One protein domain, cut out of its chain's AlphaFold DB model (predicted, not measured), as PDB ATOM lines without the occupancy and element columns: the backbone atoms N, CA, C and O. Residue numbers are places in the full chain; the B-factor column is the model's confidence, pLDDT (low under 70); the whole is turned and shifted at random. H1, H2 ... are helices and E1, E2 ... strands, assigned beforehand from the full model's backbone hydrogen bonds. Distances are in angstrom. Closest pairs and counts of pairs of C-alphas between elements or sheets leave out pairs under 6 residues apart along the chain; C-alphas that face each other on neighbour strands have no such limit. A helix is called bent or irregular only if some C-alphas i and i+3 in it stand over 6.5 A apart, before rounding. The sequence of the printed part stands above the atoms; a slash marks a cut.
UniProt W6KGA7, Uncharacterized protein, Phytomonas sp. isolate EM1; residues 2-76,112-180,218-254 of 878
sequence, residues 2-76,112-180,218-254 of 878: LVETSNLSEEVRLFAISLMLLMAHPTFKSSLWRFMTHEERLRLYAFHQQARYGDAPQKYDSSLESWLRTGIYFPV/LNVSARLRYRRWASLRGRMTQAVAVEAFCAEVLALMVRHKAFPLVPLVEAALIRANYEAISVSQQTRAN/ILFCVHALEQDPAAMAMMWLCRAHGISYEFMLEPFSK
ATOM      1  N   LEU A   2     -44.456 -24.904 -41.883       55.12
ATOM      2  CA  LEU A   2     -44.261 -24.675 -40.426       55.12
ATOM      3  C   LEU A   2     -45.404 -25.195 -39.545       55.12
ATOM      4  O   LEU A   2     -45.214 -25.417 -38.358       55.12
ATOM      5  N   VAL A   3     -46.583 -25.408 -40.131       53.62
ATOM      6  CA  VAL A   3     -47.763 -25.953 -39.448       53.62
ATOM      7  C   VAL A   3     -47.554 -27.405 -38.985       53.62
ATOM      8  O   VAL A   3     -48.161 -27.809 -38.001       53.62
ATOM      9  N   GLU A   4     -46.659 -28.179 -39.603       62.03
ATOM     10  CA  GLU A   4     -46.545 -29.630 -39.361       62.03
ATOM     11  C   GLU A   4     -45.556 -30.034 -38.258       62.03
ATOM     12  O   GLU A   4     -45.411 -31.219 -37.969       62.03
ATOM     13  N   THR A   5     -44.885 -29.088 -37.593       68.06
ATOM     14  CA  THR A   5     -43.985 -29.425 -36.481       68.06
ATOM     15  C   THR A   5     -44.772 -29.875 -35.252       68.06
ATOM     16  O   THR A   5     -45.158 -29.050 -34.426       68.06
ATOM     17  N   SER A   6     -44.983 -31.183 -35.110       63.66
ATOM     18  CA  SER A   6     -45.772 -31.798 -34.032       63.66
ATOM     19  C   SER A   6     -45.213 -31.592 -32.617       63.66
ATOM     20  O   SER A   6     -45.947 -31.760 -31.648       63.66
ATOM     21  N   ASN A   7     -43.938 -31.208 -32.485       82.81
ATOM     22  CA  ASN A   7     -43.248 -31.108 -31.193       82.81
ATOM     23  C   ASN A   7     -43.146 -29.678 -30.630       82.81
ATOM     24  O   ASN A   7     -42.591 -29.496 -29.551       82.81
ATOM     25  N   LEU A   8     -43.628 -28.662 -31.348       86.12
ATOM     26  CA  LEU A   8     -43.642 -27.276 -30.867       86.12
ATOM     27  C   LEU A   8     -44.971 -26.968 -30.186       86.12
ATOM     28  O   LEU A   8     -46.025 -27.353 -30.695       86.12
ATOM     29  N   SER A   9     -44.936 -26.202 -29.091       89.19
ATOM     30  CA  SER A   9     -46.172 -25.596 -28.599       89.19
ATOM     31  C   SER A   9     -46.740 -24.668 -29.676       89.19
ATOM     32  O   SER A   9     -46.015 -23.992 -30.418       89.19
ATOM     33  N   GLU A  10     -48.062 -24.664 -29.788       89.38
ATOM     34  CA  GLU A  10     -48.767 -23.902 -30.811       89.38
ATOM     35  C   GLU A  10     -48.463 -22.399 -30.726       89.38
ATOM     36  O   GLU A  10     -48.272 -21.744 -31.749       89.38
ATOM     37  N   GLU A  11     -48.301 -21.885 -29.509       89.06
ATOM     38  CA  GLU A  11     -47.914 -20.504 -29.206       89.06
ATOM     39  C   GLU A  11     -46.569 -20.134 -29.843       89.06
ATOM     40  O   GLU A  11     -46.450 -19.109 -30.513       89.06
ATOM     41  N   VAL A  12     -45.556 -20.990 -29.695       88.00
ATOM     42  CA  VAL A  12     -44.198 -20.729 -30.197       88.00
ATOM     43  C   VAL A  12     -44.168 -20.809 -31.712       88.00
ATOM     44  O   VAL A  12     -43.530 -19.984 -32.368       88.00
ATOM     45  N   ARG A  13     -44.907 -21.763 -32.281       91.44
ATOM     46  CA  ARG A  13     -45.082 -21.890 -33.727       91.44
ATOM     47  C   ARG A  13     -45.719 -20.627 -34.314       91.44
ATOM     48  O   ARG A  13     -45.197 -20.070 -35.280       91.44
ATOM     49  N   LEU A  14     -46.811 -20.147 -33.721       93.81
ATOM     50  CA  LEU A  14     -47.521 -18.945 -34.171       93.81
ATOM     51  C   LEU A  14     -46.700 -17.669 -33.949       93.81
ATOM     52  O   LEU A  14     -46.693 -16.772 -34.799       93.81
ATOM     53  N   PHE A  15     -45.939 -17.602 -32.855       94.38
ATOM     54  CA  PHE A  15     -45.025 -16.496 -32.594       94.38
ATOM     55  C   PHE A  15     -43.901 -16.448 -33.626       94.38
ATOM     56  O   PHE A  15     -43.627 -15.391 -34.194       94.38
ATOM     57  N   ALA A  16     -43.307 -17.595 -33.951       94.00
ATOM     58  CA  ALA A  16     -42.288 -17.689 -34.983       94.00
ATOM     59  C   ALA A  16     -42.823 -17.260 -36.349       94.00
ATOM     60  O   ALA A  16     -42.179 -16.463 -37.029       94.00
ATOM     61  N   ILE A  17     -44.019 -17.722 -36.735       94.75
ATOM     62  CA  ILE A  17     -44.700 -17.287 -37.967       94.75
ATOM     63  C   ILE A  17     -44.872 -15.768 -37.975       94.75
ATOM     64  O   ILE A  17     -44.540 -15.110 -38.963       94.75
ATOM     65  N   SER A  18     -45.307 -15.193 -36.857       95.31
ATOM     66  CA  SER A  18     -45.482 -13.748 -36.730       95.31
ATOM     67  C   SER A  18     -44.153 -12.985 -36.818       95.31
ATOM     68  O   SER A  18     -44.091 -11.947 -37.475       95.31
ATOM     69  N   LEU A  19     -43.062 -13.516 -36.255       94.56
ATOM     70  CA  LEU A  19     -41.717 -12.953 -36.417       94.56
ATOM     71  C   LEU A  19     -41.196 -13.072 -37.856       94.56
ATOM     72  O   LEU A  19     -40.532 -12.159 -38.343       94.56
ATOM     73  N   MET A  20     -41.519 -14.148 -38.574       94.31
ATOM     74  CA  MET A  20     -41.168 -14.291 -39.991       94.31
ATOM     75  C   MET A  20     -41.904 -13.273 -40.865       94.31
ATOM     76  O   MET A  20     -41.298 -12.656 -41.741       94.31
ATOM     77  N   LEU A  21     -43.188 -13.032 -40.590       94.56
ATOM     78  CA  LEU A  21     -43.943 -11.953 -41.229       94.56
ATOM     79  C   LEU A  21     -43.360 -10.580 -40.868       94.56
ATOM     80  O   LEU A  21     -43.229  -9.714 -41.735       94.56
ATOM     81  N   LEU A  22     -42.929 -10.399 -39.617       94.62
ATOM     82  CA  LEU A  22     -42.253  -9.183 -39.178       94.62
ATOM     83  C   LEU A  22     -40.947  -8.949 -39.946       94.62
ATOM     84  O   LEU A  22     -40.673  -7.810 -40.311       94.62
ATOM     85  N   MET A  23     -40.175  -9.993 -40.267       94.50
ATOM     86  CA  MET A  23     -38.957  -9.854 -41.079       94.50
ATOM     87  C   MET A  23     -39.222  -9.295 -42.482       94.50
ATOM     88  O   MET A  23     -38.372  -8.599 -43.046       94.50
ATOM     89  N   ALA A  24     -40.397  -9.572 -43.052       92.31
ATOM     90  CA  ALA A  24     -40.813  -8.996 -44.326       92.31
ATOM     91  C   ALA A  24     -41.268  -7.530 -44.192       92.31
ATOM     92  O   ALA A  24     -41.240  -6.789 -45.181       92.31
ATOM     93  N   HIS A  25     -41.636  -7.092 -42.984       95.44
ATOM     94  CA  HIS A  25     -42.182  -5.766 -42.725       95.44
ATOM     95  C   HIS A  25     -41.153  -4.647 -42.999       95.44
ATOM     96  O   HIS A  25     -39.993  -4.747 -42.576       95.44
ATOM     97  N   PRO A  26     -41.549  -3.522 -43.631       95.38
ATOM     98  CA  PRO A  26     -40.644  -2.405 -43.918       95.38
ATOM     99  C   PRO A  26     -39.926  -1.857 -42.678       95.38
ATOM    100  O   PRO A  26     -38.743  -1.528 -42.751       95.38
ATOM    101  N   THR A  27     -40.606  -1.812 -41.528       94.88
ATOM    102  CA  THR A  27     -40.018  -1.359 -40.254       94.88
ATOM    103  C   THR A  27     -38.874  -2.252 -39.793       94.88
ATOM    104  O   THR A  27     -37.874  -1.744 -39.291       94.88
ATOM    105  N   PHE A  28     -38.974  -3.571 -39.985       96.06
ATOM    106  CA  PHE A  28     -37.887  -4.496 -39.656       96.06
ATOM    107  C   PHE A  28     -36.667  -4.223 -40.527       96.06
ATOM    108  O   PHE A  28     -35.540  -4.129 -40.031       96.06
ATOM    109  N   LYS A  29     -36.902  -3.983 -41.821       94.38
ATOM    110  CA  LYS A  29     -35.835  -3.640 -42.760       94.38
ATOM    111  C   LYS A  29     -35.160  -2.317 -42.407       94.38
ATOM    112  O   LYS A  29     -33.933  -2.235 -42.392       94.38
ATOM    113  N   SER A  30     -35.944  -1.284 -42.104       95.19
ATOM    114  CA  SER A  30     -35.418   0.045 -41.791       95.19
ATOM    115  C   SER A  30     -34.745   0.119 -40.419       95.19
ATOM    116  O   SER A  30     -33.747   0.826 -40.288       95.19
ATOM    117  N   SER A  31     -35.254  -0.616 -39.425       95.81
ATOM    118  CA  SER A  31     -34.856  -0.471 -38.015       95.81
ATOM    119  C   SER A  31     -33.855  -1.514 -37.533       95.81
ATOM    120  O   SER A  31     -33.130  -1.232 -36.585       95.81
ATOM    121  N   LEU A  32     -33.805  -2.702 -38.146       96.44
ATOM    122  CA  LEU A  32     -32.908  -3.782 -37.722       96.44
ATOM    123  C   LEU A  32     -32.017  -4.278 -38.861       96.44
ATOM    124  O   LEU A  32     -30.795  -4.254 -38.729       96.44
ATOM    125  N   TRP A  33     -32.597  -4.651 -40.006       96.50
ATOM    126  CA  TRP A  33     -31.859  -5.286 -41.109       96.50
ATOM    127  C   TRP A  33     -30.662  -4.465 -41.595       96.50
ATOM    128  O   TRP A  33     -29.566  -4.997 -41.775       96.50
ATOM    129  N   ARG A  34     -30.855  -3.152 -41.772       95.81
ATOM    130  CA  ARG A  34     -29.802  -2.225 -42.217       95.81
ATOM    131  C   ARG A  34     -28.591  -2.192 -41.283       95.81
ATOM    132  O   ARG A  34     -27.485  -1.993 -41.770       95.81
ATOM    133  N   PHE A  35     -28.787  -2.422 -39.985       96.56
ATOM    134  CA  PHE A  35     -27.722  -2.393 -38.978       96.56
ATOM    135  C   PHE A  35     -27.070  -3.759 -38.747       96.56
ATOM    136  O   PHE A  35     -25.961  -3.830 -38.221       96.56
ATOM    137  N   MET A  36     -27.729  -4.837 -39.175       96.94
ATOM    138  CA  MET A  36     -27.179  -6.182 -39.069       96.94
ATOM    139  C   MET A  36     -25.955  -6.353 -39.965       96.94
ATOM    140  O   MET A  36     -25.971  -5.990 -41.146       96.94
ATOM    141  N   THR A  37     -24.914  -6.969 -39.409       96.25
ATOM    142  CA  THR A  37     -23.748  -7.417 -40.178       96.25
ATOM    143  C   THR A  37     -24.145  -8.521 -41.160       96.25
ATOM    144  O   THR A  37     -25.147  -9.214 -40.968       96.25
ATOM    145  N   HIS A  38     -23.343  -8.727 -42.207       93.31
ATOM    146  CA  HIS A  38     -23.577  -9.809 -43.167       93.31
ATOM    147  C   HIS A  38     -23.681 -11.184 -42.477       93.31
ATOM    148  O   HIS A  38     -24.569 -11.971 -42.794       93.31
ATOM    149  N   GLU A  39     -22.837 -11.439 -41.471       92.75
ATOM    150  CA  GLU A  39     -22.855 -12.677 -40.683       92.75
ATOM    151  C   GLU A  39     -24.154 -12.843 -39.873       92.75
ATOM    152  O   GLU A  39     -24.731 -13.928 -39.839       92.75
ATOM    153  N   GLU A  40     -24.660 -11.766 -39.264       95.25
ATOM    154  CA  GLU A  40     -25.932 -11.785 -38.527       95.25
ATOM    155  C   GLU A  40     -27.122 -12.048 -39.461       95.25
ATOM    156  O   GLU A  40     -28.013 -12.823 -39.116       95.25
ATOM    157  N   ARG A  41     -27.126 -11.462 -40.668       95.69
ATOM    158  CA  ARG A  41     -28.164 -11.721 -41.685       95.69
ATOM    159  C   ARG A  41     -28.129 -13.165 -42.176       95.69
ATOM    160  O   ARG A  41     -29.176 -13.802 -42.256       95.69
ATOM    161  N   LEU A  42     -26.934 -13.691 -42.451       91.25
ATOM    162  CA  LEU A  42     -26.723 -15.087 -42.843       91.25
ATOM    163  C   LEU A  42     -27.232 -16.053 -41.778       91.25
ATOM    164  O   LEU A  42     -27.910 -17.029 -42.091       91.25
ATOM    165  N   ARG A  43     -26.900 -15.783 -40.515       92.81
ATOM    166  CA  ARG A  43     -27.313 -16.612 -39.386       92.81
ATOM    167  C   ARG A  43     -28.820 -16.585 -39.188       92.81
ATOM    168  O   ARG A  43     -29.426 -17.646 -39.087       92.81
ATOM    169  N   LEU A  44     -29.420 -15.395 -39.181       94.81
ATOM    170  CA  LEU A  44     -30.863 -15.252 -39.027       94.81
ATOM    171  C   LEU A  44     -31.616 -15.955 -40.166       94.81
ATOM    172  O   LEU A  44     -32.588 -16.665 -39.919       94.81
ATOM    173  N   TYR A  45     -31.126 -15.825 -41.400       93.56
ATOM    174  CA  TYR A  45     -31.676 -16.547 -42.543       93.56
ATOM    175  C   TYR A  45     -31.548 -18.059 -42.397       93.56
ATOM    176  O   TYR A  45     -32.471 -18.795 -42.727       93.56
ATOM    177  N   ALA A  46     -30.409 -18.542 -41.917       91.19
ATOM    178  CA  ALA A  46     -30.202 -19.971 -41.810       91.19
ATOM    179  C   ALA A  46     -31.050 -20.601 -40.696       91.19
ATOM    180  O   ALA A  46     -31.563 -21.701 -40.892       91.19
ATOM    181  N   PHE A  47     -31.277 -19.890 -39.585       92.44
ATOM    182  CA  PHE A  47     -32.281 -20.280 -38.593       92.44
ATOM    183  C   PHE A  47     -33.688 -20.284 -39.188       92.44
ATOM    184  O   PHE A  47     -34.410 -21.256 -39.007       92.44
ATOM    185  N   HIS A  48     -34.051 -19.255 -39.957       92.56
ATOM    186  CA  HIS A  48     -35.327 -19.195 -40.670       92.56
ATOM    187  C   HIS A  48     -35.516 -20.386 -41.626       92.56
ATOM    188  O   HIS A  48     -36.580 -21.000 -41.646       92.56
ATOM    189  N   GLN A  49     -34.483 -20.751 -42.389       92.12
ATOM    190  CA  GLN A  49     -34.553 -21.885 -43.307       92.12
ATOM    191  C   GLN A  49     -34.660 -23.224 -42.576       92.12
ATOM    192  O   GLN A  49     -35.554 -24.005 -42.888       92.12
ATOM    193  N   GLN A  50     -33.841 -23.452 -41.544       91.12
ATOM    194  CA  GLN A  50     -33.943 -24.654 -40.710       91.12
ATOM    195  C   GLN A  50     -35.323 -24.750 -40.041       91.12
ATOM    196  O   GLN A  50     -35.920 -25.822 -39.999       91.12
ATOM    197  N   ALA A  51     -35.859 -23.628 -39.553       89.69
ATOM    198  CA  ALA A  51     -37.185 -23.555 -38.946       89.69
ATOM    199  C   ALA A  51     -38.308 -23.848 -39.950       89.69
ATOM    200  O   ALA A  51     -39.341 -24.391 -39.572       89.69
ATOM    201  N   ARG A  52     -38.129 -23.506 -41.232       89.50
ATOM    202  CA  ARG A  52     -39.157 -23.679 -42.265       89.50
ATOM    203  C   ARG A  52     -39.118 -25.036 -42.962       89.50
ATOM    204  O   ARG A  52     -40.182 -25.563 -43.274       89.50
ATOM    205  N   TYR A  53     -37.925 -25.562 -43.219       88.88
ATOM    206  CA  TYR A  53     -37.712 -26.750 -44.051       88.88
ATOM    207  C   TYR A  53     -37.134 -27.940 -43.278       88.88
ATOM    208  O   TYR A  53     -36.987 -29.010 -43.853       88.88
ATOM    209  N   GLY A  54     -36.781 -27.774 -42.000       88.44
ATOM    210  CA  GLY A  54     -36.146 -28.828 -41.203       88.44
ATOM    211  C   GLY A  54     -34.670 -29.069 -41.542       88.44
ATOM    212  O   GLY A  54     -33.994 -29.768 -40.793       88.44
ATOM    213  N   ASP A  55     -34.148 -28.447 -42.601       82.94
ATOM    214  CA  ASP A  55     -32.733 -28.449 -42.956       82.94
ATOM    215  C   ASP A  55     -32.298 -27.063 -43.454       82.94
ATOM    216  O   ASP A  55     -33.064 -26.325 -44.081       82.94
ATOM    217  N   ALA A  56     -31.067 -26.677 -43.139       77.25
ATOM    218  CA  ALA A  56     -30.494 -25.406 -43.549       77.25
ATOM    219  C   ALA A  56     -29.660 -25.649 -44.803       77.25
ATOM    220  O   ALA A  56     -28.805 -26.537 -44.797       77.25
ATOM    221  N   PRO A  57     -29.818 -24.828 -45.856       74.25
ATOM    222  CA  PRO A  57     -29.115 -25.040 -47.112       74.25
ATOM    223  C   PRO A  57     -27.600 -25.160 -46.886       74.25
ATOM    224  O   PRO A  57     -26.962 -24.278 -46.297       74.25
ATOM    225  N   GLN A  58     -27.032 -26.282 -47.342       65.94
ATOM    226  CA  GLN A  58     -25.608 -26.596 -47.183       65.94
ATOM    227  C   GLN A  58     -24.723 -25.643 -47.991       65.94
ATOM    228  O   GLN A  58     -23.643 -25.271 -47.532       65.94
ATOM    229  N   LYS A  59     -25.197 -25.214 -49.165       71.94
ATOM    230  CA  LYS A  59     -24.498 -24.279 -50.047       71.94
ATOM    231  C   LYS A  59     -25.235 -22.948 -50.100       71.94
ATOM    232  O   LYS A  59     -26.449 -22.898 -50.280       71.94
ATOM    233  N   TYR A  60     -24.470 -21.877 -49.925       72.06
ATOM    234  CA  TYR A  60     -24.935 -20.517 -50.145       72.06
ATOM    235  C   TYR A  60     -25.156 -20.327 -51.646       72.06
ATOM    236  O   TYR A  60     -24.193 -20.293 -52.406       72.06
ATOM    237  N   ASP A  61     -26.414 -20.263 -52.071       76.44
ATOM    238  CA  ASP A  61     -26.740 -19.914 -53.451       76.44
ATOM    239  C   ASP A  61     -26.530 -18.403 -53.674       76.44
ATOM    240  O   ASP A  61     -26.766 -17.574 -52.795       76.44
ATOM    241  N   SER A  62     -26.103 -18.031 -54.873       76.50
ATOM    242  CA  SER A  62     -26.045 -16.653 -55.366       76.50
ATOM    243  C   SER A  62     -27.361 -15.876 -55.170       76.50
ATOM    244  O   SER A  62     -27.344 -14.672 -54.896       76.50
ATOM    245  N   SER A  63     -28.509 -16.565 -55.218       76.00
ATOM    246  CA  SER A  63     -29.832 -15.998 -54.913       76.00
ATOM    247  C   SER A  63     -29.952 -15.520 -53.458       76.00
ATOM    248  O   SER A  63     -30.518 -14.457 -53.181       76.00
ATOM    249  N   LEU A  64     -29.345 -16.254 -52.524       79.19
ATOM    250  CA  LEU A  64     -29.285 -15.903 -51.112       79.19
ATOM    251  C   LEU A  64     -28.404 -14.674 -50.891       79.19
ATOM    252  O   LEU A  64     -28.769 -13.786 -50.125       79.19
ATOM    253  N   GLU A  65     -27.277 -14.564 -51.590       80.75
ATOM    254  CA  GLU A  65     -26.414 -13.389 -51.468       80.75
ATOM    255  C   GLU A  65     -27.128 -12.105 -51.929       80.75
ATOM    256  O   GLU A  65     -27.050 -11.068 -51.265       80.75
ATOM    257  N   SER A  66     -27.922 -12.195 -53.003       80.06
ATOM    258  CA  SER A  66     -28.798 -11.103 -53.446       80.06
ATOM    259  C   SER A  66     -29.840 -10.729 -52.382       80.06
ATOM    260  O   SER A  66     -29.997  -9.549 -52.044       80.06
ATOM    261  N   TRP A  67     -30.500 -11.722 -51.778       80.06
ATOM    262  CA  TRP A  67     -31.470 -11.498 -50.702       80.06
ATOM    263  C   TRP A  67     -30.826 -10.861 -49.460       80.06
ATOM    264  O   TRP A  67     -31.374  -9.922 -48.883       80.06
ATOM    265  N   LEU A  68     -29.625 -11.296 -49.074       83.56
ATOM    266  CA  LEU A  68     -28.893 -10.768 -47.915       83.56
ATOM    267  C   LEU A  68     -28.439  -9.320 -48.103       83.56
ATOM    268  O   LEU A  68     -28.431  -8.535 -47.144       83.56
ATOM    269  N   ARG A  69     -28.065  -8.955 -49.336       81.69
ATOM    270  CA  ARG A  69     -27.661  -7.589 -49.685       81.69
ATOM    271  C   ARG A  69     -28.856  -6.648 -49.740       81.69
ATOM    272  O   ARG A  69     -28.808  -5.575 -49.144       81.69
ATOM    273  N   THR A  70     -29.928  -7.057 -50.413       76.06
ATOM    274  CA  THR A  70     -31.077  -6.181 -50.687       76.06
ATOM    275  C   THR A  70     -32.118  -6.187 -49.568       76.06
ATOM    276  O   THR A  70     -32.832  -5.203 -49.380       76.06
ATOM    277  N   GLY A  71     -32.221  -7.278 -48.804       64.25
ATOM    278  CA  GLY A  71     -33.329  -7.511 -47.877       64.25
ATOM    279  C   GLY A  71     -34.685  -7.618 -48.581       64.25
ATOM    280  O   GLY A  71     -35.723  -7.471 -47.934       64.25
ATOM    281  N   ILE A  72     -34.721  -7.806 -49.903       65.19
ATOM    282  CA  ILE A  72     -35.956  -7.901 -50.685       65.19
ATOM    283  C   ILE A  72     -36.280  -9.381 -50.870       65.19
ATOM    284  O   ILE A  72     -35.521 -10.123 -51.483       65.19
ATOM    285  N   TYR A  73     -37.415  -9.810 -50.312       49.16
ATOM    286  CA  TYR A  73     -37.958 -11.147 -50.515       49.16
ATOM    287  C   TYR A  73     -38.516 -11.210 -51.939       49.16
ATOM    288  O   TYR A  73     -39.608 -10.707 -52.192       49.16
ATOM    289  N   PHE A  74     -37.750 -11.765 -52.875       37.81
ATOM    290  CA  PHE A  74     -38.292 -12.140 -54.176       37.81
ATOM    291  C   PHE A  74     -39.098 -13.430 -53.987       37.81
ATOM    292  O   PHE A  74     -38.548 -14.406 -53.467       37.81
ATOM    293  N   PRO A  75     -40.387 -13.473 -54.365       37.66
ATOM    294  CA  PRO A  75     -41.058 -14.748 -54.519       37.66
ATOM    295  C   PRO A  75     -40.306 -15.500 -55.620       37.66
ATOM    296  O   PRO A  75     -40.198 -15.022 -56.747       37.66
ATOM    297  N   VAL A  76     -39.744 -16.658 -55.283       39.12
ATOM    298  CA  VAL A  76     -39.261 -17.618 -56.275       39.12
ATOM    299  C   VAL A  76     -40.491 -18.094 -57.044       39.12
ATOM    300  O   VAL A  76     -41.211 -18.943 -56.541       39.12
ATOM    301  N   LEU A 112     -22.375 -10.097 -25.560       32.81
ATOM    302  CA  LEU A 112     -23.311 -10.404 -26.650       32.81
ATOM    303  C   LEU A 112     -22.630 -10.847 -27.959       32.81
ATOM    304  O   LEU A 112     -23.209 -11.612 -28.722       32.81
ATOM    305  N   ASN A 113     -21.413 -10.382 -28.256       41.25
ATOM    306  CA  ASN A 113     -20.639 -10.856 -29.406       41.25
ATOM    307  C   ASN A 113     -20.100 -12.273 -29.200       41.25
ATOM    308  O   ASN A 113     -20.024 -13.041 -30.158       41.25
ATOM    309  N   VAL A 114     -19.717 -12.615 -27.970       33.06
ATOM    310  CA  VAL A 114     -19.158 -13.928 -27.635       33.06
ATOM    311  C   VAL A 114     -20.260 -14.983 -27.636       33.06
ATOM    312  O   VAL A 114     -20.112 -16.003 -28.307       33.06
ATOM    313  N   SER A 115     -21.398 -14.712 -26.989       39.38
ATOM    314  CA  SER A 115     -22.542 -15.631 -26.975       39.38
ATOM    315  C   SER A 115     -23.116 -15.856 -28.374       39.38
ATOM    316  O   SER A 115     -23.334 -16.997 -28.767       39.38
ATOM    317  N   ALA A 116     -23.256 -14.804 -29.182       50.81
ATOM    318  CA  ALA A 116     -23.740 -14.915 -30.556       50.81
ATOM    319  C   ALA A 116     -22.782 -15.731 -31.455       50.81
ATOM    320  O   ALA A 116     -23.226 -16.555 -32.255       50.81
ATOM    321  N   ARG A 117     -21.457 -15.570 -31.299       52.53
ATOM    322  CA  ARG A 117     -20.452 -16.384 -32.014       52.53
ATOM    323  C   ARG A 117     -20.441 -17.840 -31.558       52.53
ATOM    324  O   ARG A 117     -20.314 -18.731 -32.395       52.53
ATOM    325  N   LEU A 118     -20.572 -18.083 -30.254       46.22
ATOM    326  CA  LEU A 118     -20.672 -19.434 -29.708       46.22
ATOM    327  C   LEU A 118     -21.942 -20.115 -30.212       46.22
ATOM    328  O   LEU A 118     -21.843 -21.219 -30.735       46.22
ATOM    329  N   ARG A 119     -23.098 -19.439 -30.181       60.97
ATOM    330  CA  ARG A 119     -24.351 -19.950 -30.757       60.97
ATOM    331  C   ARG A 119     -24.229 -20.229 -32.245       60.97
ATOM    332  O   ARG A 119     -24.711 -21.262 -32.679       60.97
ATOM    333  N   TYR A 120     -23.542 -19.385 -33.014       60.84
ATOM    334  CA  TYR A 120     -23.336 -19.634 -34.441       60.84
ATOM    335  C   TYR A 120     -22.445 -20.832 -34.726       60.84
ATOM    336  O   TYR A 120     -22.788 -21.646 -35.570       60.84
ATOM    337  N   ARG A 121     -21.305 -20.952 -34.038       66.06
ATOM    338  CA  ARG A 121     -20.400 -22.095 -34.223       66.06
ATOM    339  C   ARG A 121     -21.063 -23.392 -33.783       66.06
ATOM    340  O   ARG A 121     -20.968 -24.388 -34.492       66.06
ATOM    341  N   ARG A 122     -21.779 -23.358 -32.655       66.75
ATOM    342  CA  ARG A 122     -22.552 -24.497 -32.153       66.75
ATOM    343  C   ARG A 122     -23.686 -24.832 -33.118       66.75
ATOM    344  O   ARG A 122     -23.815 -25.982 -33.504       66.75
ATOM    345  N   TRP A 123     -24.412 -23.841 -33.623       75.94
ATOM    346  CA  TRP A 123     -25.416 -24.041 -34.665       75.94
ATOM    347  C   TRP A 123     -24.816 -24.611 -35.955       75.94
ATOM    348  O   TRP A 123     -25.351 -25.570 -36.487       75.94
ATOM    349  N   ALA A 124     -23.686 -24.090 -36.436       73.25
ATOM    350  CA  ALA A 124     -23.024 -24.590 -37.636       73.25
ATOM    351  C   ALA A 124     -22.598 -26.056 -37.462       73.25
ATOM    352  O   ALA A 124     -22.736 -26.840 -38.394       73.25
ATOM    353  N   SER A 125     -22.162 -26.443 -36.256       74.50
ATOM    354  CA  SER A 125     -21.888 -27.845 -35.907       74.50
ATOM    355  C   SER A 125     -23.145 -28.703 -35.709       74.50
ATOM    356  O   SER A 125     -23.073 -29.925 -35.806       74.50
ATOM    357  N   LEU A 126     -24.293 -28.076 -35.436       66.56
ATOM    358  CA  LEU A 126     -25.599 -28.717 -35.260       66.56
ATOM    359  C   LEU A 126     -26.459 -28.661 -36.534       66.56
ATOM    360  O   LEU A 126     -27.587 -29.154 -36.534       66.56
ATOM    361  N   ARG A 127     -25.955 -28.073 -37.624       71.44
ATOM    362  CA  ARG A 127     -26.667 -27.960 -38.897       71.44
ATOM    363  C   ARG A 127     -26.999 -29.368 -39.413       71.44
ATOM    364  O   ARG A 127     -26.138 -30.242 -39.395       71.44
ATOM    365  N   GLY A 128     -28.257 -29.603 -39.784       75.38
ATOM    366  CA  GLY A 128     -28.769 -30.931 -40.163       75.38
ATOM    367  C   GLY A 128     -29.020 -31.905 -38.997       75.38
ATOM    368  O   GLY A 128     -29.602 -32.963 -39.207       75.38
ATOM    369  N   ARG A 129     -28.621 -31.568 -37.761       81.44
ATOM    370  CA  ARG A 129     -28.934 -32.343 -36.538       81.44
ATOM    371  C   ARG A 129     -29.945 -31.646 -35.633       81.44
ATOM    372  O   ARG A 129     -30.528 -32.273 -34.754       81.44
ATOM    373  N   MET A 130     -30.121 -30.340 -35.809       85.25
ATOM    374  CA  MET A 130     -31.033 -29.538 -35.009       85.25
ATOM    375  C   MET A 130     -32.471 -29.778 -35.464       85.25
ATOM    376  O   MET A 130     -32.802 -29.564 -36.633       85.25
ATOM    377  N   THR A 131     -33.331 -30.197 -34.535       89.44
ATOM    378  CA  THR A 131     -34.755 -30.374 -34.823       89.44
ATOM    379  C   THR A 131     -35.384 -29.039 -35.223       89.44
ATOM    380  O   THR A 131     -34.942 -27.964 -34.804       89.44
ATOM    381  N   GLN A 132     -36.448 -29.097 -36.023       89.12
ATOM    382  CA  GLN A 132     -37.174 -27.903 -36.462       89.12
ATOM    383  C   GLN A 132     -37.706 -27.082 -35.271       89.12
ATOM    384  O   GLN A 132     -37.705 -25.856 -35.326       89.12
ATOM    385  N   ALA A 133     -38.063 -27.748 -34.164       88.69
ATOM    386  CA  ALA A 133     -38.462 -27.110 -32.910       88.69
ATOM    387  C   ALA A 133     -37.368 -26.209 -32.323       88.69
ATOM    388  O   ALA A 133     -37.573 -25.010 -32.146       88.69
ATOM    389  N   VAL A 134     -36.169 -26.761 -32.141       88.88
ATOM    390  CA  VAL A 134     -35.019 -26.007 -31.629       88.88
ATOM    391  C   VAL A 134     -34.610 -24.900 -32.609       88.88
ATOM    392  O   VAL A 134     -34.169 -23.830 -32.198       88.88
ATOM    393  N   ALA A 135     -34.795 -25.109 -33.918       90.81
ATOM    394  CA  ALA A 135     -34.550 -24.076 -34.922       90.81
ATOM    395  C   ALA A 135     -35.498 -22.888 -34.818       90.81
ATOM    396  O   ALA A 135     -35.053 -21.748 -34.950       90.81
ATOM    397  N   VAL A 136     -36.778 -23.152 -34.568       92.88
ATOM    398  CA  VAL A 136     -37.786 -22.120 -34.338       92.88
ATOM    399  C   VAL A 136     -37.461 -21.319 -33.075       92.88
ATOM    400  O   VAL A 136     -37.467 -20.090 -33.112       92.88
ATOM    401  N   GLU A 137     -37.107 -21.983 -31.979       90.38
ATOM    402  CA  GLU A 137     -36.724 -21.306 -30.735       90.38
ATOM    403  C   GLU A 137     -35.460 -20.460 -30.913       90.38
ATOM    404  O   GLU A 137     -35.434 -19.285 -30.539       90.38
ATOM    405  N   ALA A 138     -34.429 -21.021 -31.552       90.44
ATOM    406  CA  ALA A 138     -33.191 -20.311 -31.847       90.44
ATOM    407  C   ALA A 138     -33.422 -19.119 -32.788       90.44
ATOM    408  O   ALA A 138     -32.814 -18.064 -32.602       90.44
ATOM    409  N   PHE A 139     -34.328 -19.254 -33.762       95.00
ATOM    410  CA  PHE A 139     -34.757 -18.162 -34.630       95.00
ATOM    411  C   PHE A 139     -35.388 -17.021 -33.822       95.00
ATOM    412  O   PHE A 139     -34.927 -15.881 -33.914       95.00
ATOM    413  N   CYS A 140     -36.389 -17.325 -32.991       94.94
ATOM    414  CA  CYS A 140     -37.058 -16.341 -32.138       94.94
ATOM    415  C   CYS A 140     -36.060 -15.642 -31.200       94.94
ATOM    416  O   CYS A 140     -36.030 -14.412 -31.118       94.94
ATOM    417  N   ALA A 141     -35.190 -16.416 -30.548       92.12
ATOM    418  CA  ALA A 141     -34.161 -15.906 -29.648       92.12
ATOM    419  C   ALA A 141     -33.146 -14.999 -30.364       92.12
ATOM    420  O   ALA A 141     -32.753 -13.966 -29.818       92.12
ATOM    421  N   GLU A 142     -32.726 -15.347 -31.586       94.62
ATOM    422  CA  GLU A 142     -31.780 -14.537 -32.359       94.62
ATOM    423  C   GLU A 142     -32.414 -13.214 -32.815       94.62
ATOM    424  O   GLU A 142     -31.765 -12.174 -32.704       94.62
ATOM    425  N   VAL A 143     -33.685 -13.204 -33.246       95.12
ATOM    426  CA  VAL A 143     -34.402 -11.955 -33.586       95.12
ATOM    427  C   VAL A 143     -34.421 -11.003 -32.391       95.12
ATOM    428  O   VAL A 143     -34.047  -9.835 -32.520       95.12
ATOM    429  N   LEU A 144     -34.802 -11.507 -31.216       94.06
ATOM    430  CA  LEU A 144     -34.870 -10.716 -29.987       94.06
ATOM    431  C   LEU A 144     -33.485 -10.220 -29.551       94.06
ATOM    432  O   LEU A 144     -33.318  -9.045 -29.215       94.06
ATOM    433  N   ALA A 145     -32.464 -11.079 -29.623       93.31
ATOM    434  CA  ALA A 145     -31.089 -10.703 -29.309       93.31
ATOM    435  C   ALA A 145     -30.567  -9.602 -30.248       93.31
ATOM    436  O   ALA A 145     -29.926  -8.649 -29.794       93.31
ATOM    437  N   LEU A 146     -30.872  -9.694 -31.546       94.81
ATOM    438  CA  LEU A 146     -30.506  -8.682 -32.536       94.81
ATOM    439  C   LEU A 146     -31.243  -7.362 -32.294       94.81
ATOM    440  O   LEU A 146     -30.621  -6.303 -32.387       94.81
ATOM    441  N   MET A 147     -32.525  -7.404 -31.920       96.50
ATOM    442  CA  MET A 147     -33.287  -6.207 -31.554       96.50
ATOM    443  C   MET A 147     -32.658  -5.455 -30.381       96.50
ATOM    444  O   MET A 147     -32.498  -4.235 -30.454       96.50
ATOM    445  N   VAL A 148     -32.252  -6.175 -29.331       93.06
ATOM    446  CA  VAL A 148     -31.571  -5.589 -28.166       93.06
ATOM    447  C   VAL A 148     -30.209  -5.023 -28.568       93.06
ATOM    448  O   VAL A 148     -29.890  -3.873 -28.256       93.06
ATOM    449  N   ARG A 149     -29.414  -5.803 -29.307       94.81
ATOM    450  CA  ARG A 149     -28.058  -5.434 -29.735       94.81
ATOM    451  C   ARG A 149     -28.032  -4.165 -30.586       94.81
ATOM    452  O   ARG A 149     -27.198  -3.292 -30.348       94.81
ATOM    453  N   HIS A 150     -28.949  -4.054 -31.541       95.75
ATOM    454  CA  HIS A 150     -29.030  -2.926 -32.474       95.75
ATOM    455  C   HIS A 150     -29.979  -1.819 -32.007       95.75
ATOM    456  O   HIS A 150     -30.185  -0.848 -32.729       95.75
ATOM    457  N   LYS A 151     -30.526  -1.924 -30.785       95.12
ATOM    458  CA  LYS A 151     -31.447  -0.935 -30.197       95.12
ATOM    459  C   LYS A 151     -32.636  -0.634 -31.113       95.12
ATOM    460  O   LYS A 151     -33.066   0.515 -31.231       95.12
ATOM    461  N   ALA A 152     -33.179  -1.669 -31.750       95.19
ATOM    462  CA  ALA A 152     -34.310  -1.567 -32.666       95.19
ATOM    463  C   ALA A 152     -35.642  -1.426 -31.902       95.19
ATOM    464  O   ALA A 152     -36.594  -2.168 -32.133       95.19
ATOM    465  N   PHE A 153     -35.718  -0.450 -30.990       91.62
ATOM    466  CA  PHE A 153     -36.901  -0.149 -30.179       91.62
ATOM    467  C   PHE A 153     -38.193   0.080 -30.986       91.62
ATOM    468  O   PHE A 153     -39.245  -0.321 -30.494       91.62
ATOM    469  N   PRO A 154     -38.168   0.627 -32.225       95.56
ATOM    470  CA  PRO A 154     -39.375   0.721 -33.051       95.56
ATOM    471  C   PRO A 154     -40.029  -0.628 -33.388       95.56
ATOM    472  O   PRO A 154     -41.182  -0.649 -33.807       95.56
ATOM    473  N   LEU A 155     -39.315  -1.750 -33.226       95.12
ATOM    474  CA  LEU A 155     -39.856  -3.093 -33.440       95.12
ATOM    475  C   LEU A 155     -40.531  -3.682 -32.205       95.12
ATOM    476  O   LEU A 155     -41.269  -4.648 -32.355       95.12
ATOM    477  N   VAL A 156     -40.323  -3.114 -31.013       94.25
ATOM    478  CA  VAL A 156     -40.910  -3.643 -29.769       94.25
ATOM    479  C   VAL A 156     -42.439  -3.716 -29.855       94.25
ATOM    480  O   VAL A 156     -42.956  -4.814 -29.662       94.25
ATOM    481  N   PRO A 157     -43.172  -2.663 -30.282       95.75
ATOM    482  CA  PRO A 157     -44.629  -2.749 -30.406       95.75
ATOM    483  C   PRO A 157     -45.093  -3.799 -31.424       95.75
ATOM    484  O   PRO A 157     -46.159  -4.387 -31.273       95.75
ATOM    485  N   LEU A 158     -44.298  -4.052 -32.470       95.38
ATOM    486  CA  LEU A 158     -44.628  -5.049 -33.492       95.38
ATOM    487  C   LEU A 158     -44.383  -6.477 -32.997       95.38
ATOM    488  O   LEU A 158     -45.156  -7.372 -33.323       95.38
ATOM    489  N   VAL A 159     -43.334  -6.692 -32.200       94.81
ATOM    490  CA  VAL A 159     -43.076  -7.981 -31.545       94.81
ATOM    491  C   VAL A 159     -44.109  -8.262 -30.461       94.81
ATOM    492  O   VAL A 159     -44.607  -9.380 -30.384       94.81
ATOM    493  N   GLU A 160     -44.491  -7.259 -29.670       93.50
ATOM    494  CA  GLU A 160     -45.585  -7.381 -28.701       93.50
ATOM    495  C   GLU A 160     -46.903  -7.727 -29.406       93.50
ATOM    496  O   GLU A 160     -47.592  -8.658 -28.996       93.50
ATOM    497  N   ALA A 161     -47.228  -7.047 -30.512       93.50
ATOM    498  CA  ALA A 161     -48.409  -7.365 -31.314       93.50
ATOM    499  C   ALA A 161     -48.353  -8.788 -31.899       93.50
ATOM    500  O   ALA A 161     -49.357  -9.500 -31.873       93.50
ATOM    501  N   ALA A 162     -47.186  -9.223 -32.385       93.50
ATOM    502  CA  ALA A 162     -46.954 -10.584 -32.866       93.50
ATOM    503  C   ALA A 162     -47.174 -11.633 -31.765       93.50
ATOM    504  O   ALA A 162     -47.801 -12.661 -32.010       93.50
ATOM    505  N   LEU A 163     -46.704 -11.361 -30.548       91.75
ATOM    506  CA  LEU A 163     -46.845 -12.260 -29.405       91.75
ATOM    507  C   LEU A 163     -48.291 -12.324 -28.895       91.75
ATOM    508  O   LEU A 163     -48.816 -13.408 -28.662       91.75
ATOM    509  N   ILE A 164     -48.972 -11.177 -28.795       91.00
ATOM    510  CA  ILE A 164     -50.398 -11.112 -28.433       91.00
ATOM    511  C   ILE A 164     -51.242 -11.884 -29.447       91.00
ATOM    512  O   ILE A 164     -52.120 -12.656 -29.059       91.00
ATOM    513  N   ARG A 165     -50.964 -11.699 -30.743       91.50
ATOM    514  CA  ARG A 165     -51.650 -12.416 -31.816       91.50
ATOM    515  C   ARG A 165     -51.413 -13.921 -31.725       91.50
ATOM    516  O   ARG A 165     -52.381 -14.670 -31.782       91.50
ATOM    517  N   ALA A 166     -50.165 -14.347 -31.534       90.69
ATOM    518  CA  ALA A 166     -49.817 -15.757 -31.386       90.69
ATOM    519  C   ALA A 166     -50.546 -16.412 -30.204       90.69
ATOM    520  O   ALA A 166     -51.108 -17.493 -30.361       90.69
ATOM    521  N   ASN A 167     -50.617 -15.731 -29.058       88.75
ATOM    522  CA  ASN A 167     -51.357 -16.220 -27.894       88.75
ATOM    523  C   ASN A 167     -52.865 -16.298 -28.163       88.75
ATOM    524  O   ASN A 167     -53.509 -17.276 -27.790       88.75
ATOM    525  N   TYR A 168     -53.446 -15.287 -28.814       90.94
ATOM    526  CA  TYR A 168     -54.871 -15.294 -29.145       90.94
ATOM    527  C   TYR A 168     -55.225 -16.432 -30.110       90.94
ATOM    528  O   TYR A 168     -56.184 -17.168 -29.879       90.94
ATOM    529  N   GLU A 169     -54.420 -16.609 -31.158       91.62
ATOM    530  CA  GLU A 169     -54.592 -17.687 -32.127       91.62
ATOM    531  C   GLU A 169     -54.419 -19.061 -31.451       91.62
ATOM    532  O   GLU A 169     -55.283 -19.921 -31.619       91.62
ATOM    533  N   ALA A 170     -53.420 -19.247 -30.582       89.25
ATOM    534  CA  ALA A 170     -53.234 -20.495 -29.832       89.25
ATOM    535  C   ALA A 170     -54.425 -20.833 -28.914       89.25
ATOM    536  O   ALA A 170     -54.876 -21.981 -28.860       89.25
ATOM    537  N   ILE A 171     -54.985 -19.831 -28.225       89.06
ATOM    538  CA  ILE A 171     -56.193 -20.005 -27.405       89.06
ATOM    539  C   ILE A 171     -57.380 -20.403 -28.289       89.06
ATOM    540  O   ILE A 171     -58.133 -21.306 -27.923       89.06
ATOM    541  N   SER A 172     -57.542 -19.762 -29.449       90.12
ATOM    542  CA  SER A 172     -58.641 -20.059 -30.373       90.12
ATOM    543  C   SER A 172     -58.567 -21.487 -30.922       90.12
ATOM    544  O   SER A 172     -59.572 -22.199 -30.886       90.12
ATOM    545  N   VAL A 173     -57.376 -21.962 -31.309       89.19
ATOM    546  CA  VAL A 173     -57.189 -23.340 -31.789       89.19
ATOM    547  C   VAL A 173     -57.422 -24.342 -30.660       89.19
ATOM    548  O   VAL A 173     -58.112 -25.349 -30.847       89.19
ATOM    549  N   SER A 174     -56.957 -24.033 -29.448       86.56
ATOM    550  CA  SER A 174     -57.227 -24.850 -28.261       86.56
ATOM    551  C   SER A 174     -58.725 -24.955 -27.947       86.56
ATOM    552  O   SER A 174     -59.206 -26.029 -27.579       86.56
ATOM    553  N   GLN A 175     -59.482 -23.863 -28.092       88.75
ATOM    554  CA  GLN A 175     -60.935 -23.849 -27.886       88.75
ATOM    555  C   GLN A 175     -61.676 -24.618 -28.982       88.75
ATOM    556  O   GLN A 175     -62.563 -25.410 -28.670       88.75
ATOM    557  N   GLN A 176     -61.282 -24.443 -30.244       87.94
ATOM    558  CA  GLN A 176     -61.886 -25.147 -31.373       87.94
ATOM    559  C   GLN A 176     -61.651 -26.658 -31.288       87.94
ATOM    560  O   GLN A 176     -62.567 -27.444 -31.517       87.94
ATOM    561  N   THR A 177     -60.457 -27.068 -30.853       85.69
ATOM    562  CA  THR A 177     -60.142 -28.482 -30.609       85.69
ATOM    563  C   THR A 177     -61.034 -29.067 -29.507       85.69
ATOM    564  O   THR A 177     -61.574 -30.156 -29.667       85.69
ATOM    565  N   ARG A 178     -61.274 -28.326 -28.412       84.69
ATOM    566  CA  ARG A 178     -62.192 -28.766 -27.339       84.69
ATOM    567  C   ARG A 178     -63.647 -28.860 -27.800       84.69
ATOM    568  O   ARG A 178     -64.343 -29.779 -27.382       84.69
ATOM    569  N   ALA A 179     -64.104 -27.929 -28.636       85.69
ATOM    570  CA  ALA A 179     -65.463 -27.954 -29.173       85.69
ATOM    571  C   ALA A 179     -65.685 -29.183 -30.071       85.69
ATOM    572  O   ALA A 179     -66.692 -29.873 -29.927       85.69
ATOM    573  N   ASN A 180     -64.706 -29.508 -30.920       83.62
ATOM    574  CA  ASN A 180     -64.765 -30.673 -31.804       83.62
ATOM    575  C   ASN A 180     -64.677 -32.004 -31.036       83.62
ATOM    576  O   ASN A 180     -65.373 -32.952 -31.390       83.62
ATOM    577  N   ILE A 218     -49.683 -25.743 -19.972       44.22
ATOM    578  CA  ILE A 218     -48.709 -26.008 -21.040       44.22
ATOM    579  C   ILE A 218     -47.397 -25.276 -20.698       44.22
ATOM    580  O   ILE A 218     -47.383 -24.052 -20.702       44.22
ATOM    581  N   LEU A 219     -46.316 -25.996 -20.361       52.94
ATOM    582  CA  LEU A 219     -45.017 -25.396 -20.014       52.94
ATOM    583  C   LEU A 219     -44.126 -25.225 -21.256       52.94
ATOM    584  O   LEU A 219     -43.773 -26.191 -21.930       52.94
ATOM    585  N   PHE A 220     -43.717 -23.988 -21.522       55.66
ATOM    586  CA  PHE A 220     -42.640 -23.614 -22.434       55.66
ATOM    587  C   PHE A 220     -41.273 -23.893 -21.783       55.66
ATOM    588  O   PHE A 220     -40.881 -23.176 -20.872       55.66
ATOM    589  N   CYS A 221     -40.546 -24.932 -22.194       58.44
ATOM    590  CA  CYS A 221     -39.281 -25.306 -21.551       58.44
ATOM    591  C   CYS A 221     -38.085 -24.603 -22.217       58.44
ATOM    592  O   CYS A 221     -37.802 -24.845 -23.387       58.44
ATOM    593  N   VAL A 222     -37.364 -23.745 -21.493       64.06
ATOM    594  CA  VAL A 222     -36.167 -23.059 -21.995       64.06
ATOM    595  C   VAL A 222     -34.932 -23.581 -21.280       64.06
ATOM    596  O   VAL A 222     -34.758 -23.392 -20.075       64.06
ATOM    597  N   HIS A 223     -34.038 -24.188 -22.052       61.16
ATOM    598  CA  HIS A 223     -32.697 -24.538 -21.605       61.16
ATOM    599  C   HIS A 223     -31.726 -23.410 -21.928       61.16
ATOM    600  O   HIS A 223     -31.569 -23.026 -23.090       61.16
ATOM    601  N   ALA A 224     -31.040 -22.890 -20.917       70.44
ATOM    602  CA  ALA A 224     -30.086 -21.813 -21.112       70.44
ATOM    603  C   ALA A 224     -28.922 -21.873 -20.130       70.44
ATOM    604  O   ALA A 224     -29.045 -22.393 -19.027       70.44
ATOM    605  N   LEU A 225     -27.793 -21.287 -20.523       67.50
ATOM    606  CA  LEU A 225     -26.692 -21.051 -19.596       67.50
ATOM    607  C   LEU A 225     -27.076 -19.933 -18.622       67.50
ATOM    608  O   LEU A 225     -27.702 -18.943 -19.015       67.50
ATOM    609  N   GLU A 226     -26.650 -20.064 -17.371       62.62
ATOM    610  CA  GLU A 226     -26.709 -18.985 -16.390       62.62
ATOM    611  C   GLU A 226     -26.030 -17.737 -16.997       62.62
ATOM    612  O   GLU A 226     -24.891 -17.807 -17.461       62.62
ATOM    613  N   GLN A 227     -26.754 -16.607 -17.054       67.94
ATOM    614  CA  GLN A 227     -26.379 -15.345 -17.730       67.94
ATOM    615  C   GLN A 227     -26.590 -15.264 -19.259       67.94
ATOM    616  O   GLN A 227     -26.110 -14.311 -19.886       67.94
ATOM    617  N   ASP A 228     -27.319 -16.187 -19.891       65.62
ATOM    618  CA  ASP A 228     -27.702 -16.021 -21.297       65.62
ATOM    619  C   ASP A 228     -28.736 -14.868 -21.454       65.62
ATOM    620  O   ASP A 228     -29.869 -14.964 -20.974       65.62
ATOM    621  N   PRO A 229     -28.398 -13.767 -22.156       54.47
ATOM    622  CA  PRO A 229     -29.286 -12.610 -22.291       54.47
ATOM    623  C   PRO A 229     -30.521 -12.871 -23.164       54.47
ATOM    624  O   PRO A 229     -31.523 -12.178 -23.013       54.47
ATOM    625  N   ALA A 230     -30.473 -13.848 -24.074       57.09
ATOM    626  CA  ALA A 230     -31.645 -14.247 -24.853       57.09
ATOM    627  C   ALA A 230     -32.603 -15.076 -24.001       57.09
ATOM    628  O   ALA A 230     -33.812 -14.899 -24.098       57.09
ATOM    629  N   ALA A 231     -32.060 -15.904 -23.113       69.38
ATOM    630  CA  ALA A 231     -32.855 -16.624 -22.138       69.38
ATOM    631  C   ALA A 231     -33.540 -15.661 -21.158       69.38
ATOM    632  O   ALA A 231     -34.745 -15.752 -20.947       69.38
ATOM    633  N   MET A 232     -32.817 -14.647 -20.666       62.12
ATOM    634  CA  MET A 232     -33.424 -13.593 -19.847       62.12
ATOM    635  C   MET A 232     -34.502 -12.799 -20.592       62.12
ATOM    636  O   MET A 232     -35.560 -12.532 -20.028       62.12
ATOM    637  N   ALA A 233     -34.269 -12.455 -21.863       61.59
ATOM    638  CA  ALA A 233     -35.281 -11.801 -22.690       61.59
ATOM    639  C   ALA A 233     -36.522 -12.688 -22.883       61.59
ATOM    640  O   ALA A 233     -37.644 -12.190 -22.814       61.59
ATOM    641  N   MET A 234     -36.329 -13.997 -23.067       67.50
ATOM    642  CA  MET A 234     -37.419 -14.953 -23.231       67.50
ATOM    643  C   MET A 234     -38.216 -15.141 -21.937       67.50
ATOM    644  O   MET A 234     -39.438 -15.069 -21.987       67.50
ATOM    645  N   MET A 235     -37.567 -15.261 -20.770       68.38
ATOM    646  CA  MET A 235     -38.269 -15.254 -19.472       68.38
ATOM    647  C   MET A 235     -39.110 -13.997 -19.299       68.38
ATOM    648  O   MET A 235     -40.250 -14.062 -18.841       68.38
ATOM    649  N   TRP A 236     -38.543 -12.841 -19.653       64.88
ATOM    650  CA  TRP A 236     -39.222 -11.563 -19.499       64.88
ATOM    651  C   TRP A 236     -40.456 -11.475 -20.401       64.88
ATOM    652  O   TRP A 236     -41.515 -11.055 -19.942       64.88
ATOM    653  N   LEU A 237     -40.352 -11.948 -21.646       63.38
ATOM    654  CA  LEU A 237     -41.476 -12.042 -22.580       63.38
ATOM    655  C   LEU A 237     -42.534 -13.043 -22.113       63.38
ATOM    656  O   LEU A 237     -43.715 -12.705 -22.077       63.38
ATOM    657  N   CYS A 238     -42.134 -14.248 -21.701       74.50
ATOM    658  CA  CYS A 238     -43.077 -15.240 -21.200       74.50
ATOM    659  C   CYS A 238     -43.821 -14.722 -19.957       74.50
ATOM    660  O   CYS A 238     -45.043 -14.838 -19.890       74.50
ATOM    661  N   ARG A 239     -43.124 -14.043 -19.028       65.12
ATOM    662  CA  ARG A 239     -43.737 -13.393 -17.855       65.12
ATOM    663  C   ARG A 239     -44.681 -12.256 -18.249       65.12
ATOM    664  O   ARG A 239     -45.794 -12.202 -17.737       65.12
ATOM    665  N   ALA A 240     -44.265 -11.360 -19.146       55.78
ATOM    666  CA  ALA A 240     -45.077 -10.216 -19.567       55.78
ATOM    667  C   ALA A 240     -46.393 -10.638 -20.242       55.78
ATOM    668  O   ALA A 240     -47.388  -9.920 -20.152       55.78
ATOM    669  N   HIS A 241     -46.410 -11.810 -20.880       56.66
ATOM    670  CA  HIS A 241     -47.559 -12.304 -21.637       56.66
ATOM    671  C   HIS A 241     -48.295 -13.479 -20.978       56.66
ATOM    672  O   HIS A 241     -49.203 -14.037 -21.594       56.66
ATOM    673  N   GLY A 242     -47.940 -13.840 -19.740       61.34
ATOM    674  CA  GLY A 242     -48.590 -14.927 -19.001       61.34
ATOM    675  C   GLY A 242     -48.420 -16.308 -19.641       61.34
ATOM    676  O   GLY A 242     -49.256 -17.183 -19.433       61.34
ATOM    677  N   ILE A 243     -47.361 -16.504 -20.431       72.38
ATOM    678  CA  ILE A 243     -47.019 -17.797 -21.030       72.38
ATOM    679  C   ILE A 243     -46.410 -18.645 -19.917       72.38
ATOM    680  O   ILE A 243     -45.484 -18.194 -19.246       72.38
ATOM    681  N   SER A 244     -46.929 -19.849 -19.684       68.12
ATOM    682  CA  SER A 244     -46.363 -20.759 -18.683       68.12
ATOM    683  C   SER A 244     -45.047 -21.332 -19.205       68.12
ATOM    684  O   SER A 244     -44.984 -21.761 -20.352       68.12
ATOM    685  N   TYR A 245     -43.986 -21.319 -18.397       76.69
ATOM    686  CA  TYR A 245     -42.657 -21.770 -18.817       76.69
ATOM    687  C   TYR A 245     -41.918 -22.541 -17.723       76.69
ATOM    688  O   TYR A 245     -42.104 -22.284 -16.536       76.69
ATOM    689  N   GLU A 246     -41.068 -23.477 -18.140       73.31
ATOM    690  CA  GLU A 246     -40.076 -24.167 -17.321       73.31
ATOM    691  C   GLU A 246     -38.703 -23.654 -17.737       73.31
ATOM    692  O   GLU A 246     -38.405 -23.584 -18.926       73.31
ATOM    693  N   PHE A 247     -37.857 -23.272 -16.790       72.12
ATOM    694  CA  PHE A 247     -36.529 -22.766 -17.114       72.12
ATOM    695  C   PHE A 247     -35.474 -23.673 -16.498       72.12
ATOM    696  O   PHE A 247     -35.386 -23.800 -15.279       72.12
ATOM    697  N   MET A 248     -34.658 -24.292 -17.347       70.81
ATOM    698  CA  MET A 248     -33.496 -25.063 -16.924       70.81
ATOM    699  C   MET A 248     -32.243 -24.231 -17.164       70.81
ATOM    700  O   MET A 248     -31.746 -24.127 -18.287       70.81
ATOM    701  N   LEU A 249     -31.758 -23.611 -16.087       64.50
ATOM    702  CA  LEU A 249     -30.501 -22.872 -16.080       64.50
ATOM    703  C   LEU A 249     -29.350 -23.828 -15.776       64.50
ATOM    704  O   LEU A 249     -29.282 -24.416 -14.698       64.50
ATOM    705  N   GLU A 250     -28.439 -23.972 -16.729       65.81
ATOM    706  CA  GLU A 250     -27.198 -24.707 -16.527       65.81
ATOM    707  C   GLU A 250     -26.133 -23.735 -15.983       65.81
ATOM    708  O   GLU A 250     -25.835 -22.729 -16.645       65.81
ATOM    709  N   PRO A 251     -25.575 -23.976 -14.779       58.81
ATOM    710  CA  PRO A 251     -24.606 -23.075 -14.175       58.81
ATOM    711  C   PRO A 251     -23.353 -22.973 -15.039       58.81
ATOM    712  O   PRO A 251     -22.873 -23.964 -15.601       58.81
ATOM    713  N   PHE A 252     -22.795 -21.768 -15.135       50.78
ATOM    714  CA  PHE A 252     -21.559 -21.557 -15.880       50.78
ATOM    715  C   PHE A 252     -20.415 -22.241 -15.119       50.78
ATOM    716  O   PHE A 252     -19.857 -21.683 -14.172       50.78
ATOM    717  N   SER A 253     -20.074 -23.476 -15.498       48.31
ATOM    718  CA  SER A 253     -18.887 -24.137 -14.958       48.31
ATOM    719  C   SER A 253     -17.687 -23.219 -15.203       48.31
ATOM    720  O   SER A 253     -17.423 -22.793 -16.331       48.31
ATOM    721  N   LYS A 254     -17.007 -22.824 -14.114       35.31
ATOM    722  CA  LYS A 254     -15.800 -21.988 -14.181       35.31
ATOM    723  C   LYS A 254     -14.885 -22.586 -15.252       35.31
ATOM    724  O   LYS A 254     -14.689 -23.802 -15.216       35.31
TER     725      LYS A 254
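AT A GLANCE: This is residues 2 to 76, 112 to 180 and 218 to 254 of the 878 residues of an uncharacterized protein of Phytomonas sp. isolate EM1 (UniProt W6KGA7). Helix H6 runs through the middle of a mostly helical body, with H1 and H3 packed on it and H8 crossing it. H8 covers one face of a small two-strand sheet, E1 and E2, while the long H7 runs past H1 and its residues 175 to 180 stick out; H2 and H4 are short pieces at the edges. The printed part has 181 residues, with eight named helices and two named strands, in the order H1 H2 H3 H4 H5 H6 H7 E1 H8 E2; the sheet E1, E2 is parallel. The whole is compact, with a radius of gyration of the C-alphas of 16.3 A and spans of 48 by 47 by 33 A.

IN THESE COORDINATES: E1, residues 220 to 225, begins at C-alpha 220 (-42.640, -23.614, -22.434), and E2, residues 245 to 250, ends at C-alpha 250 (-27.198, -24.707, -16.527). H8 is residues 229 to 240, 16.2 A long, and H6 is 132 to 149, 25.2 A. H1 is 10 to 24, 21.6 A, beginning at C-alpha 10 (-48.767, -23.902, -30.811); H3 is 38 to 53, 22.1 A; H5 is 112 to 126, 20.4 A. H7, 153 to 180, spans 41.4 A and is only just irregular, C-alphas 154 and 157 being 6.8 A apart. H2 is 26 to 31 and H4 62 to 70.

HOW THE PARTS SIT: E1 and E2 are parallel at 18 degrees, with N 222 and O 246 2.8 A apart, within hydrogen-bond range. E1, H8, E2 form a strand-helix-strand unit, two parallel strands joined through a helix, with a right-handed crossover; Ala 224 and Ala 231 are the closest C-alphas of E1 and H8, 6.0 A. H8 touches H6, about perpendicular at 84 degrees, closest C-alphas Ala 230 and Ala 141, 5.7 A. H1, H3, H5, H6 and H7 form a bundle, a group of helices gathered together; over the whole domain the helix packing is mostly crossed, with 1 of 6 pairs of helices that touch and have a tilt at a shallow tilt. H6, the hub, touches H3 at a shallow tilt of 29 degrees, opposite ways, closest C-alphas Ala 135 and Ala 51, 4.8 A, and H1 at a steep 51 degrees, closest Cys 140 and Ala 16, 6.1 A. H7 touches H1 with residues 158 to 170 alone, closest Ala 166 and Leu 14, 4.8 A, and H2, closest Leu 155 and Phe 28, 6.7 A. H4 only just touches H3, with 3 pairs of C-alphas within 8 A, closest Leu 68 and Arg 41, 6.3 A. H5 is close to but not clearly touching H6, closest Leu 112 and Arg 149, 7.5 A. O i to N i+4 pairs are within range throughout H1 to H6 and H8, and in 22 of 24 in H7.

THE WHOLE: The C-alphas farthest apart, of Asn 180 and Lys 254, are 52.8 A apart. Residues 77 to 111 and 181 to 217 are not printed, with gaps of 34.4 A and 19.9 A; of the links printed whole, none is long. The mean pLDDT of the printed part is 79.2, with 54 residues under 70, among them residues 112 to 122 and 225 to 237.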